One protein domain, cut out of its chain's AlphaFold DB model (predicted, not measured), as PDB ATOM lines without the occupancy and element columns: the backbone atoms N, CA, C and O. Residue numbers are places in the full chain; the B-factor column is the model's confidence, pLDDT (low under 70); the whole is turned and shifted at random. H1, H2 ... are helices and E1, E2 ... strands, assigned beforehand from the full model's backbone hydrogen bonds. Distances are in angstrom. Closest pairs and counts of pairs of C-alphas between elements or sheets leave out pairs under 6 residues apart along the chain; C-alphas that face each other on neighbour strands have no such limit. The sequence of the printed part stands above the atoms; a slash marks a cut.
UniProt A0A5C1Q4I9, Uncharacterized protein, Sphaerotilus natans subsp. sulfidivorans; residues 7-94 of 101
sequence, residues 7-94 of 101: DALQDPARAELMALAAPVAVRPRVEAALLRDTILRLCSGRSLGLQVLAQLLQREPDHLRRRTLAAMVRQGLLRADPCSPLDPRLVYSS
ATOM      1  N   ASP A   7      26.563  13.387 -35.924       68.94
ATOM      2  CA  ASP A   7      25.165  13.823 -35.818       68.94
ATOM      3  C   ASP A   7      25.016  15.344 -35.637       68.94
ATOM      4  O   ASP A   7      24.044  15.942 -36.082       68.94
ATOM      5  N   ALA A   8      26.036  16.002 -35.073       69.94
ATOM      6  CA  ALA A   8      26.052  17.455 -34.918       69.94
ATOM      7  C   ALA A   8      26.301  18.206 -36.243       69.94
ATOM      8  O   ALA A   8      26.258  19.436 -36.273       69.94
ATOM      9  N   LEU A   9      26.600  17.488 -37.332       70.38
ATOM     10  CA  LEU A   9      26.786  18.059 -38.662       70.38
ATOM     11  C   LEU A   9      25.464  18.075 -39.427       70.38
ATOM     12  O   LEU A   9      24.705  17.108 -39.415       70.38
ATOM     13  N   GLN A  10      25.241  19.152 -40.179       74.62
ATOM     14  CA  GLN A  10      24.143  19.217 -41.139       74.62
ATOM     15  C   GLN A  10      24.301  18.130 -42.216       74.62
ATOM     16  O   GLN A  10      25.420  17.805 -42.620       74.62
ATOM     17  N   ASP A  11      23.176  17.619 -42.724       74.56
ATOM     18  CA  ASP A  11      23.112  16.575 -43.760       74.56
ATOM     19  C   ASP A  11      24.074  16.763 -44.951       74.56
ATOM     20  O   ASP A  11      24.832  15.833 -45.240       74.56
ATOM     21  N   PRO A  12      24.146  17.944 -45.610       78.12
ATOM     22  CA  PRO A  12      25.042  18.126 -46.754       78.12
ATOM     23  C   PRO A  12      26.522  18.023 -46.362       78.12
ATOM     24  O   PRO A  12      27.292  17.343 -47.035       78.12
ATOM     25  N   ALA A  13      26.914  18.612 -45.228       77.19
ATOM     26  CA  ALA A  13      28.292  18.554 -44.745       77.19
ATOM     27  C   ALA A  13      28.686  17.126 -44.334       77.19
ATOM     28  O   ALA A  13      29.813  16.689 -44.571       77.19
ATOM     29  N   ARG A  14      27.750  16.378 -43.736       79.88
ATOM     30  CA  ARG A  14      27.943  14.963 -43.409       79.88
ATOM     31  C   ARG A  14      28.138  14.130 -44.676       79.88
ATOM     32  O   ARG A  14      29.072  13.333 -44.722       79.88
ATOM     33  N   ALA A  15      27.307  14.336 -45.697       80.62
ATOM     34  CA  ALA A  15      27.406  13.630 -46.971       80.62
ATOM     35  C   ALA A  15      28.739  13.907 -47.687       80.62
ATOM     36  O   ALA A  15      29.367  12.967 -48.171       80.62
ATOM     37  N   GLU A  16      29.224  15.152 -47.688       81.56
ATOM     38  CA  GLU A  16      30.543  15.498 -48.239       81.56
ATOM     39  C   GLU A  16      31.685  14.766 -47.521       81.56
ATOM     40  O   GLU A  16      32.558  14.181 -48.162       81.56
ATOM     41  N   LEU A  17      31.670  14.743 -46.184       78.00
ATOM     42  CA  LEU A  17      32.689  14.044 -45.394       78.00
ATOM     43  C   LEU A  17      32.644  12.529 -45.628       78.00
ATOM     44  O   LEU A  17      33.691  11.890 -45.750       78.00
ATOM     45  N   MET A  18      31.444  11.952 -45.733       78.25
ATOM     46  CA  MET A  18      31.274  10.541 -46.082       78.25
ATOM     47  C   MET A  18      31.752  10.249 -47.507       78.25
ATOM     48  O   MET A  18      32.395   9.226 -47.717       78.25
ATOM     49  N   ALA A  19      31.522  11.146 -48.468       82.12
ATOM     50  CA  ALA A  19      32.022  11.005 -49.835       82.12
ATOM     51  C   ALA A  19      33.559  11.066 -49.897       82.12
ATOM     52  O   ALA A  19      34.179  10.279 -50.611       82.12
ATOM     53  N   LEU A  20      34.187  11.935 -49.096       78.75
ATOM     54  CA  LEU A  20      35.646  11.997 -48.953       78.75
ATOM     55  C   LEU A  20      36.222  10.734 -48.295       78.75
ATOM     56  O   LEU A  20      37.306  10.286 -48.668       78.75
ATOM     57  N   ALA A  21      35.501  10.144 -47.338       77.81
ATOM     58  CA  ALA A  21      35.893   8.906 -46.667       77.81
ATOM     59  C   ALA A  21      35.549   7.633 -47.467       77.81
ATOM     60  O   ALA A  21      36.171   6.591 -47.251       77.81
ATOM     61  N   ALA A  22      34.622   7.706 -48.426       78.56
ATOM     62  CA  ALA A  22      34.181   6.595 -49.268       78.56
ATOM     63  C   ALA A  22      35.323   5.790 -49.920       78.56
ATOM     64  O   ALA A  22      35.305   4.564 -49.798       78.56
ATOM     65  N   PRO A  23      36.360   6.388 -50.548       73.75
ATOM     66  CA  PRO A  23      37.462   5.610 -51.127       73.75
ATOM     67  C   PRO A  23      38.246   4.792 -50.092       73.75
ATOM     68  O   PRO A  23      38.867   3.785 -50.444       73.75
ATOM     69  N   VAL A  24      38.210   5.199 -48.821       75.69
ATOM     70  CA  VAL A  24      38.875   4.513 -47.710       75.69
ATOM     71  C   VAL A  24      37.963   3.469 -47.058       75.69
ATOM     72  O   VAL A  24      38.430   2.396 -46.675       75.69
ATOM     73  N   ALA A  25      36.665   3.759 -46.967       72.81
ATOM     74  CA  ALA A  25      35.657   2.856 -46.417       72.81
ATOM     75  C   ALA A  25      35.352   1.679 -47.362       72.81
ATOM     76  O   ALA A  25      35.235   0.540 -46.917       72.81
ATOM     77  N   VAL A  26      35.283   1.929 -48.674       72.88
ATOM     78  CA  VAL A  26      34.965   0.915 -49.697       72.88
ATOM     79  C   VAL A  26      36.121  -0.069 -49.906       72.88
ATOM     80  O   VAL A  26      35.908  -1.218 -50.290       72.88
ATOM     81  N   ARG A  27      37.365   0.352 -49.656       71.88
ATOM     82  CA  ARG A  27      38.545  -0.489 -49.874       71.88
ATOM     83  C   ARG A  27      38.937  -1.227 -48.586       71.88
ATOM     84  O   ARG A  27      39.321  -0.592 -47.603       71.88
ATOM     85  N   PRO A  28      38.972  -2.574 -48.582       60.53
ATOM     86  CA  PRO A  28      39.410  -3.333 -47.408       60.53
ATOM     87  C   PRO A  28      40.895  -3.081 -47.095       60.53
ATOM     88  O   PRO A  28      41.290  -3.002 -45.928       60.53
ATOM     89  N   ARG A  29      41.711  -2.855 -48.133       67.25
ATOM     90  CA  ARG A  29      43.143  -2.564 -48.032       67.25
ATOM     91  C   ARG A  29      43.433  -1.186 -48.622       67.25
ATOM     92  O   ARG A  29      43.492  -1.020 -49.835       67.25
ATOM     93  N   VAL A  30      43.580  -0.198 -47.748       71.75
ATOM     94  CA  VAL A  30      43.942   1.172 -48.119       71.75
ATOM     95  C   VAL A  30      45.371   1.405 -47.676       71.75
ATOM     96  O   VAL A  30      45.743   1.047 -46.557       71.75
ATOM     97  N   GLU A  31      46.179   1.980 -48.561       76.06
ATOM     98  CA  GLU A  31      47.521   2.403 -48.192       76.06
ATOM     99  C   GLU A  31      47.463   3.448 -47.086       76.06
ATOM    100  O   GLU A  31      46.662   4.384 -47.123       76.06
ATOM    101  N   ALA A  32      48.360   3.314 -46.109       71.62
ATOM    102  CA  ALA A  32      48.449   4.266 -45.015       71.62
ATOM    103  C   ALA A  32      48.641   5.701 -45.534       71.62
ATOM    104  O   ALA A  32      48.099   6.620 -44.940       71.62
ATOM    105  N   ALA A  33      49.346   5.898 -46.652       77.31
ATOM    106  CA  ALA A  33      49.513   7.209 -47.276       77.31
ATOM    107  C   ALA A  33      48.175   7.828 -47.719       77.31
ATOM    108  O   ALA A  33      47.876   8.958 -47.340       77.31
ATOM    109  N   LEU A  34      47.340   7.069 -48.436       80.25
ATOM    110  CA  LEU A  34      46.038   7.543 -48.916       80.25
ATOM    111  C   LEU A  34      45.085   7.823 -47.750       80.25
ATOM    112  O   LEU A  34      44.432   8.857 -47.717       80.25
ATOM    113  N   LEU A  35      45.077   6.949 -46.740       78.75
ATOM    114  CA  LEU A  35      44.275   7.138 -45.533       78.75
ATOM    115  C   LEU A  35      44.698   8.397 -44.750       78.75
ATOM    116  O   LEU A  35      43.843   9.136 -44.272       78.75
ATOM    117  N   ARG A  36      46.006   8.676 -44.650       78.12
ATOM    118  CA  ARG A  36      46.538   9.893 -44.011       78.12
ATOM    119  C   ARG A  36      46.142  11.152 -44.767       78.12
ATOM    120  O   ARG A  36      45.743  12.125 -44.140       78.12
ATOM    121  N   ASP A  37      46.244  11.121 -46.087       81.38
ATOM    122  CA  ASP A  37      45.876  12.236 -46.953       81.38
ATOM    123  C   ASP A  37      44.372  12.551 -46.861       81.38
ATOM    124  O   ASP A  37      43.990  13.707 -46.678       81.38
ATOM    125  N   THR A  38      43.516  11.521 -46.842       82.94
ATOM    126  CA  THR A  38      42.079  11.690 -46.582       82.94
ATOM    127  C   THR A  38      41.824  12.299 -45.204       82.94
ATOM    128  O   THR A  38      41.064  13.257 -45.100       82.94
ATOM    129  N   ILE A  39      42.480  11.803 -44.147       77.81
ATOM    130  CA  ILE A  39      42.340  12.368 -42.794       77.81
ATOM    131  C   ILE A  39      42.799  13.826 -42.759       77.81
ATOM    132  O   ILE A  39      42.131  14.641 -42.133       77.81
ATOM    133  N   LEU A  40      43.888  14.183 -43.446       78.12
ATOM    134  CA  LEU A  40      44.333  15.575 -43.530       78.12
ATOM    135  C   LEU A  40      43.290  16.458 -44.191       78.12
ATOM    136  O   LEU A  40      42.974  17.495 -43.629       78.12
ATOM    137  N   ARG A  41      42.703  16.040 -45.317       78.69
ATOM    138  CA  ARG A  41      41.627  16.803 -45.974       78.69
ATOM    139  C   ARG A  41      40.391  16.939 -45.087       78.69
ATOM    140  O   ARG A  41      39.786  18.002 -45.069       78.69
ATOM    141  N   LEU A  42      40.041  15.895 -44.331       76.38
ATOM    142  CA  LEU A  42      38.920  15.917 -43.384       76.38
ATOM    143  C   LEU A  42      39.192  16.853 -42.190       76.38
ATOM    144  O   LEU A  42      38.300  17.584 -41.764       76.38
ATOM    145  N   CYS A  43      40.419  16.837 -41.662       73.81
ATOM    146  CA  CYS A  43      40.870  17.680 -40.552       73.81
ATOM    147  C   CYS A  43      41.318  19.087 -40.991       73.81
ATOM    148  O   CYS A  43      41.585  19.931 -40.137       73.81
ATOM    149  N   SER A  44      41.421  19.356 -42.297       70.06
ATOM    150  CA  SER A  44      41.862  20.638 -42.848       70.06
ATOM    151  C   SER A  44      40.773  21.686 -42.639       70.06
ATOM    152  O   SER A  44      39.721  21.652 -43.277       70.06
ATOM    153  N   GLY A  45      41.019  22.614 -41.713       66.12
ATOM    154  CA  GLY A  45      40.081  23.679 -41.342       66.12
ATOM    155  C   GLY A  45      39.028  23.280 -40.302       66.12
ATOM    156  O   GLY A  45      38.132  24.078 -40.020       66.12
ATOM    157  N   ARG A  46      39.095  22.064 -39.731       71.88
ATOM    158  CA  ARG A  46      38.138  21.575 -38.719       71.88
ATOM    159  C   ARG A  46      38.791  20.602 -37.733       71.88
ATOM    160  O   ARG A  46      39.533  19.708 -38.124       71.88
ATOM    161  N   SER A  47      38.447  20.712 -36.453       70.38
ATOM    162  CA  SER A  47      38.839  19.730 -35.431       70.38
ATOM    163  C   SER A  47      37.812  18.596 -35.373       70.38
ATOM    164  O   SER A  47      36.650  18.841 -35.039       70.38
ATOM    165  N   LEU A  48      38.231  17.366 -35.679       74.88
ATOM    166  CA  LEU A  48      37.384  16.168 -35.692       74.88
ATOM    167  C   LEU A  48      37.746  15.218 -34.547       74.88
ATOM    168  O   LEU A  48      38.916  14.921 -34.315       74.88
ATOM    169  N   GLY A  49      36.740  14.695 -33.848       76.56
ATOM    170  CA  GLY A  49      36.933  13.668 -32.822       76.56
ATOM    171  C   GLY A  49      37.422  12.326 -33.386       76.56
ATOM    172  O   GLY A  49      37.095  11.952 -34.516       76.56
ATOM    173  N   LEU A  50      38.142  11.550 -32.566       76.94
ATOM    174  CA  LEU A  50      38.570  10.182 -32.899       76.94
ATOM    175  C   LEU A  50      37.394   9.306 -33.350       76.94
ATOM    176  O   LEU A  50      37.503   8.574 -34.331       76.94
ATOM    177  N   GLN A  51      36.274   9.387 -32.626       75.50
ATOM    178  CA  GLN A  51      35.077   8.600 -32.916       75.50
ATOM    179  C   GLN A  51      34.479   8.952 -34.281       75.50
ATOM    180  O   GLN A  51      34.073   8.052 -35.010       75.50
ATOM    181  N   VAL A  52      34.484  10.233 -34.661       78.88
ATOM    182  CA  VAL A  52      33.972  10.692 -35.962       78.88
ATOM    183  C   VAL A  52      34.833  10.144 -37.096       78.88
ATOM    184  O   VAL A  52      34.300   9.586 -38.052       78.88
ATOM    185  N   LEU A  53      36.162  10.225 -36.968       78.38
ATOM    186  CA  LEU A  53      37.087   9.641 -37.946       78.38
ATOM    187  C   LEU A  53      36.902   8.122 -38.060       78.38
ATOM    188  O   LEU A  53      36.837   7.591 -39.165       78.38
ATOM    189  N   ALA A  54      36.779   7.422 -36.932       80.25
ATOM    190  CA  ALA A  54      36.556   5.980 -36.909       80.25
ATOM    191  C   ALA A  54      35.237   5.581 -37.594       80.25
ATOM    192  O   ALA A  54      35.224   4.654 -38.403       80.25
ATOM    193  N   GLN A  55      34.151   6.315 -37.329       80.94
ATOM    194  CA  GLN A  55      32.847   6.090 -37.958       80.94
ATOM    195  C   GLN A  55      32.863   6.385 -39.462       80.94
ATOM    196  O   GLN A  55      32.372   5.567 -40.239       80.94
ATOM    197  N   LEU A  56      33.459   7.508 -39.880       79.81
ATOM    198  CA  LEU A  56      33.582   7.885 -41.293       79.81
ATOM    199  C   LEU A  56      34.377   6.851 -42.089       79.81
ATOM    200  O   LEU A  56      34.006   6.489 -43.202       79.81
ATOM    201  N   LEU A  57      35.469   6.362 -41.507       76.31
ATOM    202  CA  LEU A  57      36.356   5.402 -42.153       76.31
ATOM    203  C   LEU A  57      35.866   3.955 -41.991       76.31
ATOM    204  O   LEU A  57      36.448   3.063 -42.607       76.31
ATOM    205  N   GLN A  58      34.829   3.717 -41.176       76.19
ATOM    206  CA  GLN A  58      34.356   2.385 -40.780       76.19
ATOM    207  C   GLN A  58      35.506   1.508 -40.243       76.19
ATOM    208  O   GLN A  58      35.645   0.333 -40.586       76.19
ATOM    209  N   ARG A  59      36.393   2.096 -39.427       75.44
ATOM    210  CA  ARG A  59      37.569   1.419 -38.850       75.44
ATOM    211  C   ARG A  59      37.570   1.510 -37.335       75.44
ATOM    212  O   ARG A  59      37.007   2.425 -36.747       75.44
ATOM    213  N   GLU A  60      38.286   0.580 -36.713       76.56
ATOM    214  CA  GLU A  60      38.479   0.586 -35.269       76.56
ATOM    215  C   GLU A  60      39.327   1.805 -34.834       76.56
ATOM    216  O   GLU A  60      40.424   2.014 -35.376       76.56
ATOM    217  N   PRO A  61      38.846   2.617 -33.870       74.19
ATOM    218  CA  PRO A  61      39.515   3.846 -33.452       74.19
ATOM    219  C   PRO A  61      40.913   3.607 -32.874       74.19
ATOM    220  O   PRO A  61      41.811   4.407 -33.134       74.19
ATOM    221  N   ASP A  62      41.132   2.523 -32.123       71.88
ATOM    222  CA  ASP A  62      42.420   2.270 -31.468       71.88
ATOM    223  C   ASP A  62      43.489   1.828 -32.474       71.88
ATOM    224  O   ASP A  62      44.574   2.417 -32.541       71.88
ATOM    225  N   HIS A  63      43.152   0.882 -33.358       74.94
ATOM    226  CA  HIS A  63      44.033   0.493 -34.460       74.94
ATOM    227  C   HIS A  63      44.376   1.682 -35.379       74.94
ATOM    228  O   HIS A  63      45.541   1.872 -35.747       74.94
ATOM    229  N   LEU A  64      43.394   2.526 -35.717       77.00
ATOM    230  CA  LEU A  64      43.621   3.729 -36.522       77.00
ATOM    231  C   LEU A  64      44.496   4.752 -35.780       77.00
ATOM    232  O   LEU A  64      45.412   5.331 -36.372       77.00
ATOM    233  N   ARG A  65      44.284   4.918 -34.468       74.88
ATOM    234  CA  ARG A  65      45.100   5.789 -33.621       74.88
ATOM    235  C   ARG A  65      46.548   5.337 -33.578       74.88
ATOM    236  O   ARG A  65      47.440   6.124 -33.871       74.88
ATOM    237  N   ARG A  66      46.796   4.079 -33.224       76.56
ATOM    238  CA  ARG A  66      48.154   3.562 -33.014       76.56
ATOM    239  C   ARG A  66      48.956   3.476 -34.307       76.56
ATOM    240  O   ARG A  66      50.161   3.706 -34.284       76.56
ATOM    241  N   ARG A  67      48.307   3.144 -35.423       76.19
ATOM    242  CA  ARG A  67      48.996   2.888 -36.694       76.19
ATOM    243  C   ARG A  67      49.095   4.128 -37.578       76.19
ATOM    244  O   ARG A  67      50.138   4.357 -38.184       76.19
ATOM    245  N   THR A  68      48.035   4.930 -37.629       77.62
ATOM    246  CA  THR A  68      47.945   6.089 -38.524       77.62
ATOM    247  C   THR A  68      48.126   7.395 -37.766       77.62
ATOM    248  O   THR A  68      49.059   8.141 -38.062       77.62
ATOM    249  N   LEU A  69      47.274   7.678 -36.774       77.06
ATOM    250  CA  LEU A  69      47.275   8.987 -36.109       77.06
ATOM    251  C   LEU A  69      48.571   9.215 -35.328       77.06
ATOM    252  O   LEU A  69      49.152  10.286 -35.429       77.06
ATOM    253  N   ALA A  70      49.100   8.197 -34.647       76.69
ATOM    254  CA  ALA A  70      50.383   8.273 -33.954       76.69
ATOM    255  C   ALA A  70      51.533   8.590 -34.921       76.69
ATOM    256  O   ALA A  70      52.403   9.397 -34.604       76.69
ATOM    257  N   ALA A  71      51.524   8.008 -36.124       79.75
ATOM    258  CA  ALA A  71      52.518   8.320 -37.143       79.75
ATOM    259  C   ALA A  71      52.372   9.759 -37.665       79.75
ATOM    260  O   ALA A  71      53.378  10.393 -37.972       79.75
ATOM    261  N   MET A  72      51.147  10.279 -37.777       76.88
ATOM    262  CA  MET A  72      50.876  11.646 -38.240       76.88
ATOM    263  C   MET A  72      51.211  12.701 -37.191       76.88
ATOM    264  O   MET A  72      51.803  13.720 -37.533       76.88
ATOM    265  N   VAL A  73      50.898  12.433 -35.922       78.19
ATOM    266  CA  VAL A  73      51.283  13.277 -34.784       78.19
ATOM    267  C   VAL A  73      52.803  13.334 -34.667       78.19
ATOM    268  O   VAL A  73      53.369  14.415 -34.552       78.19
ATOM    269  N   ARG A  74      53.492  12.193 -34.808       77.62
ATOM    270  CA  ARG A  74      54.965  12.155 -34.842       77.62
ATOM    271  C   ARG A  74      55.569  12.913 -36.024       77.62
ATOM    272  O   ARG A  74      56.684  13.400 -35.904       77.62
ATOM    273  N   GLN A  75      54.861  12.993 -37.150       76.19
ATOM    274  CA  GLN A  75      55.279  13.781 -38.312       76.19
ATOM    275  C   GLN A  75      54.893  15.264 -38.215       76.19
ATOM    276  O   GLN A  75      55.222  16.019 -39.122       76.19
ATOM    277  N   GLY A  76      54.189  15.688 -37.161       76.31
ATOM    278  CA  GLY A  76      53.716  17.066 -37.020       76.31
ATOM    279  C   GLY A  76      52.602  17.449 -37.999       76.31
ATOM    280  O   GLY A  76      52.336  18.629 -38.168       76.31
ATOM    281  N   LEU A  77      51.952  16.473 -38.643       73.88
ATOM    282  CA  LEU A  77      50.863  16.693 -39.607       73.88
ATOM    283  C   LEU A  77      49.507  16.896 -38.916       73.88
ATOM    284  O   LEU A  77      48.648  17.638 -39.390       73.88
ATOM    285  N   LEU A  78      49.309  16.212 -37.790       75.56
ATOM    286  CA  LEU A  78      48.117  16.327 -36.958       75.56
ATOM    287  C   LEU A  78      48.523  16.730 -35.554       75.56
ATOM    288  O   LEU A  78      49.518  16.239 -35.018       75.56
ATOM    289  N   ARG A  79      47.693  17.560 -34.936       72.25
ATOM    290  CA  ARG A  79      47.765  17.830 -33.511       72.25
ATOM    291  C   ARG A  79      46.622  17.073 -32.846       72.25
ATOM    292  O   ARG A  79      45.455  17.276 -33.177       72.25
ATOM    293  N   ALA A  80      46.981  16.134 -31.976       70.88
ATOM    294  CA  ALA A  80      46.026  15.538 -31.058       70.88
ATOM    295  C   ALA A  80      45.937  16.479 -29.863       70.88
ATOM    296  O   ALA A  80      46.963  16.739 -29.236       70.88
ATOM    297  N   ASP A  81      44.743  16.985 -29.579       64.62
ATOM    298  CA  ASP A  81      44.476  17.785 -28.389       64.62
ATOM    299  C   ASP A  81      43.778  16.877 -27.366       64.62
ATOM    300  O   ASP A  81      42.568  16.623 -27.459       64.62
ATOM    301  N   PRO A  82      44.540  16.250 -26.450       58.97
ATOM    302  CA  PRO A  82      43.956  15.459 -25.389       58.97
ATOM    303  C   PRO A  82      43.449  16.400 -24.296       58.97
ATOM    304  O   PRO A  82      44.232  16.899 -23.495       58.97
ATOM    305  N   CYS A  83      42.128  16.546 -24.166       54.91
ATOM    306  CA  CYS A  83      41.573  16.942 -22.865       54.91
ATOM    307  C   CYS A  83      41.906  15.887 -21.786       54.91
ATOM    308  O   CYS A  83      42.016  16.227 -20.613       54.91
ATOM    309  N   SER A  84      42.100  14.613 -22.171       42.09
ATOM    310  CA  SER A  84      42.690  13.556 -21.336       42.09
ATOM    311  C   SER A  84      43.174  12.379 -22.212       42.09
ATOM    312  O   SER A  84      42.553  12.103 -23.242       42.09
ATOM    313  N   PRO A  85      44.250  11.647 -21.856       47.31
ATOM    314  CA  PRO A  85      44.816  10.553 -22.669       47.31
ATOM    315  C   PRO A  85      43.884   9.341 -22.883       47.31
ATOM    316  O   PRO A  85      44.119   8.544 -23.799       47.31
ATOM    317  N   LEU A  86      42.835   9.217 -22.063       47.34
ATOM    318  CA  LEU A  86      41.795   8.185 -22.146       47.34
ATOM    319  C   LEU A  86      40.419   8.734 -22.563       47.34
ATOM    320  O   LEU A  86      39.447   7.980 -22.570       47.34
ATOM    321  N   ASP A  87      40.307  10.028 -22.881       56.72
ATOM    322  CA  ASP A  87      38.993  10.637 -23.070       56.72
ATOM    323  C   ASP A  87      38.398  10.296 -24.448       56.72
ATOM    324  O   ASP A  87      39.065  10.481 -25.474       56.72
ATOM    325  N   PRO A  88      37.125   9.865 -24.519       55.84
ATOM    326  CA  PRO A  88      36.416   9.679 -25.786       55.84
ATOM    327  C   PRO A  88      36.307  10.973 -26.609       55.84
ATOM    328  O   PRO A  88      36.052  10.907 -27.811       55.84
ATOM    329  N   ARG A  89      36.541  12.143 -25.998       58.84
ATOM    330  CA  ARG A  89      36.573  13.452 -26.666       58.84
ATOM    331  C   ARG A  89      37.922  13.794 -27.292       58.84
ATOM    332  O   ARG A  89      38.139  14.955 -27.614       58.84
ATOM    333  N   LEU A  90      38.836  12.836 -27.456       68.25
ATOM    334  CA  LEU A  90      40.112  13.078 -28.128       68.25
ATOM    335  C   LEU A  90      39.877  13.691 -29.517       68.25
ATOM    336  O   LEU A  90      39.293  13.042 -30.393       68.25
ATOM    337  N   VAL A  91      40.334  14.930 -29.709       67.94
ATOM    338  CA  VAL A  91      40.126  15.689 -30.947       67.94
ATOM    339  C   VAL A  91      41.424  15.759 -31.739       67.94
ATOM    340  O   VAL A  91      42.493  16.018 -31.189       67.94
ATOM    341  N   TYR A  92      41.320  15.546 -33.045       71.62
ATOM    342  CA  TYR A  92      42.403  15.715 -33.999       71.62
ATOM    343  C   TYR A  92      42.122  16.934 -34.861       71.62
ATOM    344  O   TYR A  92      41.063  17.053 -35.477       71.62
ATOM    345  N   SER A  93      43.103  17.820 -34.924       68.50
ATOM    346  CA  SER A  93      43.087  18.982 -35.804       68.50
ATOM    347  C   SER A  93      44.264  18.872 -36.765       68.50
ATOM    348  O   SER A  93      45.319  18.346 -36.388       68.50
ATOM    349  N   SER A  94      44.113  19.360 -38.002       67.81
ATOM    350  CA  SER A  94      45.283  19.596 -38.849       67.81
ATOM    351  C   SER A  94      46.246  20.488 -38.081       67.81
ATOM    352  O   SER A  94      45.820  21.479 -37.492       67.81
TER     353      SER A  94
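AT A GLANCE: This is residues 7 to 94 of the 101 residues of an uncharacterized protein of Sphaerotilus natans subsp. sulfidivorans (UniProt A0A5C1Q4I9). A helical hairpin, H1 and H2, makes one side of this small body; H3 and H4 are set crosswise to it, and a two-strand hairpin, E1 with E2, sits beyond H2, away from H1. The printed part has 88 residues, with four named helices, then two antiparallel strands: mostly helix. It is compact, radius of gyration of the C-alphas 12.2 A, spanning 30 by 29 by 22 A.

HOW THE PARTS SIT: E1, residues 78 to 81, and E2, residues 91 to 94, are an antiparallel hairpin; N 79 and O 93, 2.9 A apart, are within hydrogen-bond range. The closest C-alphas of E2 and H2, residues 32 to 43, are Ser 94 and Cys 43, 5.1 A. H1, residues 11 to 25, touches H2 at a shallow tilt of 10 degrees, opposite ways; closest C-alphas Val 24 and Leu 35, 6.4 A. H4, residues 61 to 74, touches H2 with residues 68 to 72 alone, about perpendicular at 85 degrees; closest C-alphas Thr 68 and Ala 32, 6.8 A. H3, residues 50 to 57, touches H4; closest C-alphas Ala 54 and Pro 61, 5.0 A. Every O i to N i+4 pair is within range in H2 and H3, 9 of 11 in H1, 8 of 10 in H4.

IN THESE COORDINATES: H1, 18.8 A long, begins at C-alpha 11 (23.112, 16.575, -43.760); E2 ends at C-alpha 94 (45.283, 19.596, -38.849).

THE WHOLE: The printed part has no cut. In the printed part 18 residues have pLDDT under 70, among them residues 81 to 91.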